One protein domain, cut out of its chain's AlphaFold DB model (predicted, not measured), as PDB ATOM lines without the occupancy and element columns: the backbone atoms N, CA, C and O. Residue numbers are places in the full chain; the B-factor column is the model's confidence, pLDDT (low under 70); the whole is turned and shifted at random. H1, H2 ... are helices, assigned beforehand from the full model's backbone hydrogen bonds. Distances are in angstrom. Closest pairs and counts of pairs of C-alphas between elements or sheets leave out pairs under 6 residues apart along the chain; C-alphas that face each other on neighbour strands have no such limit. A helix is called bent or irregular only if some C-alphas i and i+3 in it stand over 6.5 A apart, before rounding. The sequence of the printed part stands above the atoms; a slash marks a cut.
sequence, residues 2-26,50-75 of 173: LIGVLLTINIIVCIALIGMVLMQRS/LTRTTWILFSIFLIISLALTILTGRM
ATOM      1  N   LEU A   2      -5.649 -73.102  11.277       62.03
ATOM      2  CA  LEU A   2      -4.839 -71.913  10.951       62.03
ATOM      3  C   LEU A   2      -5.434 -71.019   9.836       62.03
ATOM      4  O   LEU A   2      -5.457 -69.806   9.985       62.03
ATOM      5  N   ILE A   3      -5.993 -71.599   8.763       69.69
ATOM      6  CA  ILE A   3      -6.602 -70.827   7.659       69.69
ATOM      7  C   ILE A   3      -7.843 -70.028   8.100       69.69
ATOM      8  O   ILE A   3      -8.039 -68.898   7.666       69.69
ATOM      9  N   GLY A   4      -8.655 -70.600   8.998       73.31
ATOM     10  CA  GLY A   4      -9.823 -69.929   9.567       73.31
ATOM     11  C   GLY A   4      -9.398 -68.788  10.483       73.31
ATOM     12  O   GLY A   4      -9.937 -67.696  10.383       73.31
ATOM     13  N   VAL A   5      -8.347 -69.005  11.282       75.75
ATOM     14  CA  VAL A   5      -7.748 -67.968  12.135       75.75
ATOM     15  C   VAL A   5      -7.214 -66.800  11.300       75.75
ATOM     16  O   VAL A   5      -7.469 -65.653  11.648       75.75
ATOM     17  N   LEU A   6      -6.547 -67.068  10.170       70.88
ATOM     18  CA  LEU A   6      -6.050 -66.026   9.261       70.88
ATOM     19  C   LEU A   6      -7.185 -65.234   8.590       70.88
ATOM     20  O   LEU A   6      -7.091 -64.012   8.485       70.88
ATOM     21  N   LEU A   7      -8.277 -65.899   8.191       79.00
ATOM     22  CA  LEU A   7      -9.455 -65.240   7.614       79.00
ATOM     23  C   LEU A   7     -10.191 -64.373   8.646       79.00
ATOM     24  O   LEU A   7     -10.563 -63.237   8.355       79.00
ATOM     25  N   THR A   8     -10.353 -64.882   9.868       81.19
ATOM     26  CA  THR A   8     -10.958 -64.140  10.979       81.19
ATOM     27  C   THR A   8     -10.128 -62.912  11.341       81.19
ATOM     28  O   THR A   8     -10.680 -61.820  11.465       81.19
ATOM     29  N   ILE A   9      -8.803 -63.054  11.450       81.25
ATOM     30  CA  ILE A   9      -7.904 -61.924  11.716       81.25
ATOM     31  C   ILE A   9      -7.966 -60.885  10.597       81.25
ATOM     32  O   ILE A   9      -8.019 -59.695  10.890       81.25
ATOM     33  N   ASN A  10      -8.031 -61.309   9.332       78.44
ATOM     34  CA  ASN A  10      -8.140 -60.385   8.206       78.44
ATOM     35  C   ASN A  10      -9.433 -59.556   8.269       78.44
ATOM     36  O   ASN A  10      -9.379 -58.336   8.145       78.44
ATOM     37  N   ILE A  11     -10.572 -60.194   8.548       83.56
ATOM     38  CA  ILE A  11     -11.865 -59.510   8.695       83.56
ATOM     39  C   ILE A  11     -11.841 -58.506   9.853       83.56
ATOM     40  O   ILE A  11     -12.286 -57.371   9.687       83.56
ATOM     41  N   ILE A  12     -11.282 -58.888  11.005       85.31
ATOM     42  CA  ILE A  12     -11.182 -58.002  12.174       85.31
ATOM     43  C   ILE A  12     -10.290 -56.794  11.866       85.31
ATOM     44  O   ILE A  12     -10.671 -55.659  12.152       85.31
ATOM     45  N   VAL A  13      -9.131 -57.017  11.245       77.19
ATOM     46  CA  VAL A  13      -8.204 -55.944  10.854       77.19
ATOM     47  C   VAL A  13      -8.840 -55.029   9.806       77.19
ATOM     48  O   VAL A  13      -8.708 -53.813   9.900       77.19
ATOM     49  N   CYS A  14      -9.580 -55.586   8.846       78.88
ATOM     50  CA  CYS A  14     -10.287 -54.816   7.829       78.88
ATOM     51  C   CYS A  14     -11.317 -53.867   8.464       78.88
ATOM     52  O   CYS A  14     -11.301 -52.666   8.190       78.88
ATOM     53  N   ILE A  15     -12.145 -54.370   9.389       82.69
ATOM     54  CA  ILE A  15     -13.143 -53.566  10.114       82.69
ATOM     55  C   ILE A  15     -12.475 -52.510  11.009       82.69
ATOM     56  O   ILE A  15     -12.907 -51.355  11.019       82.69
ATOM     57  N   ALA A  16     -11.405 -52.865  11.725       79.56
ATOM     58  CA  ALA A  16     -10.671 -51.931  12.579       79.56
ATOM     59  C   ALA A  16     -10.054 -50.769  11.776       79.56
ATOM     60  O   ALA A  16     -10.107 -49.616  12.205       79.56
ATOM     61  N   LEU A  17      -9.518 -51.057  10.588       71.69
ATOM     62  CA  LEU A  17      -8.942 -50.050   9.696       71.69
ATOM     63  C   LEU A  17     -10.011 -49.150   9.074       71.69
ATOM     64  O   LEU A  17      -9.798 -47.946   8.976       71.69
ATOM     65  N   ILE A  18     -11.176 -49.693   8.722       77.50
ATOM     66  CA  ILE A  18     -12.326 -48.887   8.286       77.50
ATOM     67  C   ILE A  18     -12.745 -47.923   9.404       77.50
ATOM     68  O   ILE A  18     -12.936 -46.737   9.143       77.50
ATOM     69  N   GLY A  19     -12.810 -48.389  10.655       78.62
ATOM     70  CA  GLY A  19     -13.079 -47.531  11.815       78.62
ATOM     71  C   GLY A  19     -12.039 -46.419  11.992       78.62
ATOM     72  O   GLY A  19     -12.400 -45.257  12.168       78.62
ATOM     73  N   MET A  20     -10.753 -46.749  11.871       70.19
ATOM     74  CA  MET A  20      -9.639 -45.798  11.966       70.19
ATOM     75  C   MET A  20      -9.655 -44.746  10.842       70.19
ATOM     76  O   MET A  20      -9.489 -43.555  11.112       70.19
ATOM     77  N   VAL A  21      -9.940 -45.149   9.601       71.75
ATOM     78  CA  VAL A  21     -10.073 -44.237   8.450       71.75
ATOM     79  C   VAL A  21     -11.274 -43.303   8.616       71.75
ATOM     80  O   VAL A  21     -11.180 -42.108   8.328       71.75
ATOM     81  N   LEU A  22     -12.398 -43.813   9.123       74.00
ATOM     82  CA  LEU A  22     -13.573 -42.985   9.406       74.00
ATOM     83  C   LEU A  22     -13.302 -41.990  10.540       74.00
ATOM     84  O   LEU A  22     -13.714 -40.832  10.452       74.00
ATOM     85  N   MET A  23     -12.549 -42.401  11.561       73.38
ATOM     86  CA  MET A  23     -12.174 -41.540  12.682       73.38
ATOM     87  C   MET A  23     -11.265 -40.382  12.246       73.38
ATOM     88  O   MET A  23     -11.467 -39.246  12.667       73.38
ATOM     89  N   GLN A  24     -10.342 -40.618  11.312       63.28
ATOM     90  CA  GLN A  24      -9.494 -39.562  10.746       63.28
ATOM     91  C   GLN A  24     -10.280 -38.560   9.882       63.28
ATOM     92  O   GLN A  24      -9.916 -37.383   9.813       63.28
ATOM     93  N   ARG A  25     -11.414 -38.972   9.295       59.41
ATOM     94  CA  ARG A  25     -12.367 -38.035   8.670       59.41
ATOM     95  C   ARG A  25     -13.201 -37.262   9.700       59.41
ATOM     96  O   ARG A  25     -13.651 -36.155   9.394       59.41
ATOM     97  N   SER A  26     -13.409 -37.838  10.886       55.03
ATOM     98  CA  SER A  26     -14.256 -37.284  11.947       55.03
ATOM     99  C   SER A  26     -13.642 -36.061  12.637       55.03
ATOM    100  O   SER A  26     -14.394 -35.210  13.101       55.03
ATOM    101  N   LEU A  50      -7.106 -32.026   1.832       61.38
ATOM    102  CA  LEU A  50      -7.944 -33.034   2.496       61.38
ATOM    103  C   LEU A  50      -8.314 -34.179   1.550       61.38
ATOM    104  O   LEU A  50      -8.244 -35.355   1.921       61.38
ATOM    105  N   THR A  51      -8.634 -33.838   0.303       69.00
ATOM    106  CA  THR A  51      -8.937 -34.814  -0.749       69.00
ATOM    107  C   THR A  51      -7.705 -35.657  -1.076       69.00
ATOM    108  O   THR A  51      -7.791 -36.882  -1.174       69.00
ATOM    109  N   ARG A  52      -6.529 -35.023  -1.168       68.19
ATOM    110  CA  ARG A  52      -5.262 -35.688  -1.489       68.19
ATOM    111  C   ARG A  52      -4.754 -36.563  -0.349       68.19
ATOM    112  O   ARG A  52      -4.323 -37.682  -0.603       68.19
ATOM    113  N   THR A  53      -4.868 -36.106   0.896       68.75
ATOM    114  CA  THR A  53      -4.521 -36.909   2.081       68.75
ATOM    115  C   THR A  53      -5.411 -38.147   2.179       68.75
ATOM    116  O   THR A  53      -4.900 -39.251   2.341       68.75
ATOM    117  N   THR A  54      -6.724 -38.002   1.969       77.50
ATOM    118  CA  THR A  54      -7.654 -39.146   1.969       77.50
ATOM    119  C   THR A  54      -7.298 -40.160   0.882       77.50
ATOM    120  O   THR A  54      -7.263 -41.357   1.154       77.50
ATOM    121  N   TRP A  55      -6.967 -39.697  -0.327       76.81
ATOM    122  CA  TRP A  55      -6.529 -40.567  -1.421       76.81
ATOM    123  C   TRP A  55      -5.234 -41.318  -1.104       76.81
ATOM    124  O   TRP A  55      -5.144 -42.515  -1.367       76.81
ATOM    125  N   ILE A  56      -4.254 -40.645  -0.499       75.12
ATOM    126  CA  ILE A  56      -2.982 -41.262  -0.109       75.12
ATOM    127  C   ILE A  56      -3.211 -42.337   0.959       75.12
ATOM    128  O   ILE A  56      -2.729 -43.460   0.813       75.12
ATOM    129  N   LEU A  57      -3.979 -42.026   2.005       74.31
ATOM    130  CA  LEU A  57      -4.273 -42.970   3.085       74.31
ATOM    131  C   LEU A  57      -5.109 -44.157   2.591       74.31
ATOM    132  O   LEU A  57      -4.810 -45.300   2.936       74.31
ATOM    133  N   PHE A  58      -6.103 -43.903   1.737       76.00
ATOM    134  CA  PHE A  58      -6.903 -44.944   1.097       76.00
ATOM    135  C   PHE A  58      -6.042 -45.864   0.226       76.00
ATOM    136  O   PHE A  58      -6.143 -47.085   0.340       76.00
ATOM    137  N   SER A  59      -5.152 -45.306  -0.603       77.81
ATOM    138  CA  SER A  59      -4.244 -46.099  -1.435       77.81
ATOM    139  C   SER A  59      -3.282 -46.945  -0.599       77.81
ATOM    140  O   SER A  59      -3.117 -48.127  -0.893       77.81
ATOM    141  N   ILE A  60      -2.684 -46.389   0.460       78.62
ATOM    142  CA  ILE A  60      -1.789 -47.136   1.359       78.62
ATOM    143  C   ILE A  60      -2.548 -48.279   2.044       78.62
ATOM    144  O   ILE A  60      -2.074 -49.417   2.054       78.62
ATOM    145  N   PHE A  61      -3.751 -48.009   2.556       77.44
ATOM    146  CA  PHE A  61      -4.609 -49.023   3.167       77.44
ATOM    147  C   PHE A  61      -4.959 -50.155   2.189       77.44
ATOM    148  O   PHE A  61      -4.824 -51.335   2.524       77.44
ATOM    149  N   LEU A  62      -5.355 -49.804   0.964       79.75
ATOM    150  CA  LEU A  62      -5.715 -50.770  -0.070       79.75
ATOM    151  C   LEU A  62      -4.525 -51.671  -0.440       79.75
ATOM    152  O   LEU A  62      -4.687 -52.887  -0.550       79.75
ATOM    153  N   ILE A  63      -3.326 -51.093  -0.574       83.31
ATOM    154  CA  ILE A  63      -2.091 -51.834  -0.875       83.31
ATOM    155  C   ILE A  63      -1.748 -52.810   0.256       83.31
ATOM    156  O   ILE A  63      -1.438 -53.968  -0.021       83.31
ATOM    157  N   ILE A  64      -1.838 -52.384   1.520       78.25
ATOM    158  CA  ILE A  64      -1.559 -53.240   2.687       78.25
ATOM    159  C   ILE A  64      -2.564 -54.400   2.772       78.25
ATOM    160  O   ILE A  64      -2.164 -55.541   3.011       78.25
ATOM    161  N   SER A  65      -3.850 -54.135   2.514       76.88
ATOM    162  CA  SER A  65      -4.901 -55.163   2.475       76.88
ATOM    163  C   SER A  65      -4.644 -56.205   1.377       76.88
ATOM    164  O   SER A  65      -4.699 -57.417   1.623       76.88
ATOM    165  N   LEU A  66      -4.269 -55.748   0.178       80.62
ATOM    166  CA  LEU A  66      -3.942 -56.627  -0.942       80.62
ATOM    167  C   LEU A  66      -2.656 -57.432  -0.684       80.62
ATOM    168  O   LEU A  66      -2.626 -58.635  -0.937       80.62
ATOM    169  N   ALA A  67      -1.621 -56.809  -0.118       80.19
ATOM    170  CA  ALA A  67      -0.358 -57.468   0.211       80.19
ATOM    171  C   ALA A  67      -0.538 -58.578   1.257       80.19
ATOM    172  O   ALA A  67      -0.042 -59.693   1.065       80.19
ATOM    173  N   LEU A  68      -1.294 -58.312   2.329       76.06
ATOM    174  CA  LEU A  68      -1.579 -59.307   3.365       76.06
ATOM    175  C   LEU A  68      -2.440 -60.457   2.820       76.06
ATOM    176  O   LEU A  68      -2.214 -61.615   3.176       76.06
ATOM    177  N   THR A  69      -3.367 -60.159   1.906       75.44
ATOM    178  CA  THR A  69      -4.195 -61.162   1.217       75.44
ATOM    179  C   THR A  69      -3.360 -62.062   0.306       75.44
ATOM    180  O   THR A  69      -3.496 -63.283   0.365       75.44
ATOM    181  N   ILE A  70      -2.449 -61.497  -0.493       75.56
ATOM    182  CA  ILE A  70      -1.572 -62.267  -1.393       75.56
ATOM    183  C   ILE A  70      -0.598 -63.143  -0.594       75.56
ATOM    184  O   ILE A  70      -0.396 -64.311  -0.938       75.56
ATOM    185  N   LEU A  71      -0.013 -62.611   0.483       70.62
ATOM    186  CA  LEU A  71       0.897 -63.368   1.345       70.62
ATOM    187  C   LEU A  71       0.163 -64.526   2.041       70.62
ATOM    188  O   LEU A  71       0.631 -65.663   2.019       70.62
ATOM    189  N   THR A  72      -1.040 -64.265   2.556       64.94
ATOM    190  CA  THR A  72      -1.908 -65.286   3.166       64.94
ATOM    191  C   THR A  72      -2.359 -66.339   2.148       64.94
ATOM    192  O   THR A  72      -2.338 -67.533   2.444       64.94
ATOM    193  N   GLY A  73      -2.713 -65.925   0.928       65.69
ATOM    194  CA  GLY A  73      -3.118 -66.820  -0.157       65.69
ATOM    195  C   GLY A  73      -1.991 -67.739  -0.635       65.69
ATOM    196  O   GLY A  73      -2.229 -68.920  -0.885       65.69
ATOM    197  N   ARG A  74      -0.745 -67.248  -0.685       66.00
ATOM    198  CA  ARG A  74       0.431 -68.072  -1.027       66.00
ATOM    199  C   ARG A  74       0.737 -69.139   0.022       66.00
ATOM    200  O   ARG A  74       1.050 -70.259  -0.363       66.00
ATOM    201  N   MET A  75       0.608 -68.834   1.315       58.97
ATOM    202  CA  MET A  75       0.736 -69.850   2.372       58.97
ATOM    203  C   MET A  75      -0.479 -70.796   2.444       58.97
ATOM    204  O   MET A  75      -0.340 -71.947   2.860       58.97
TER     205      MET A  75
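AT A GLANCE: This is residues 2 to 26 and 50 to 75 of the 173 residues of the protein "Preprotein translocase subunit SecG" of Caulobacterales bacterium (UniProt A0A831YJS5). Two long, straight helices, H1 and H2, lie side by side and run opposite ways, with their lines almost in the same direction, and together they make a slim rod. Their meeting is thin, and the stretch of chain that joins H1 to H2 is not printed. The printed part has 51 residues with two named helices, H1 then H2 along the chain, and no named strand; its class is all helix. The whole is loose, with a radius of gyration of the C-alphas of 12.7 A, and the C-alphas span 39 by 18 by 6 A along their three main axes.

HOW THE PARTS SIT: H1, residues 2 to 26, and H2, residues 50 to 75, only just touch, with 3 pairs of C-alphas within 8 A. The closest C-alphas of the two are those of Leu 6 and Thr 72, 7.4 A apart. H1 touches H2 with residues 6 to 17 alone, and H2 touches H1 with residues 61 to 72 alone. Their lines stand at a shallow tilt of 3 degrees, opposite ways, and their centres are 11.8 A apart. In H1 and H2 every O i to N i+4 pair of the backbone is within hydrogen-bond range.

IN THESE COORDINATES: H1 has 25 residues and begins at C-alpha 2, at (-4.839, -71.913, 10.951). It measures 35.9 A from first to last C-alpha and ends at C-alpha 26, at (-14.256, -37.284, 11.947). H2 has 26 residues, measures 37.8 A from first to last C-alpha, and ends at C-alpha 75, at (0.736, -69.850, 2.372). Neither helix is bent.

THE WHOLE: The two C-alphas farthest apart are those of Leu 2 and Leu 50, 39.9 A, while the first and last printed C-alphas, of Leu 2 and Met 75, are 10.4 A apart. Residues 27 to 49 are cut out, and C-alphas 26 and 50 are 12.1 A apart across the cut. The mean pLDDT of the printed part is 73.9; 13 residues are under 70, namely 2 to 3, 24 to 26, 50 to 53 and 72 to 75.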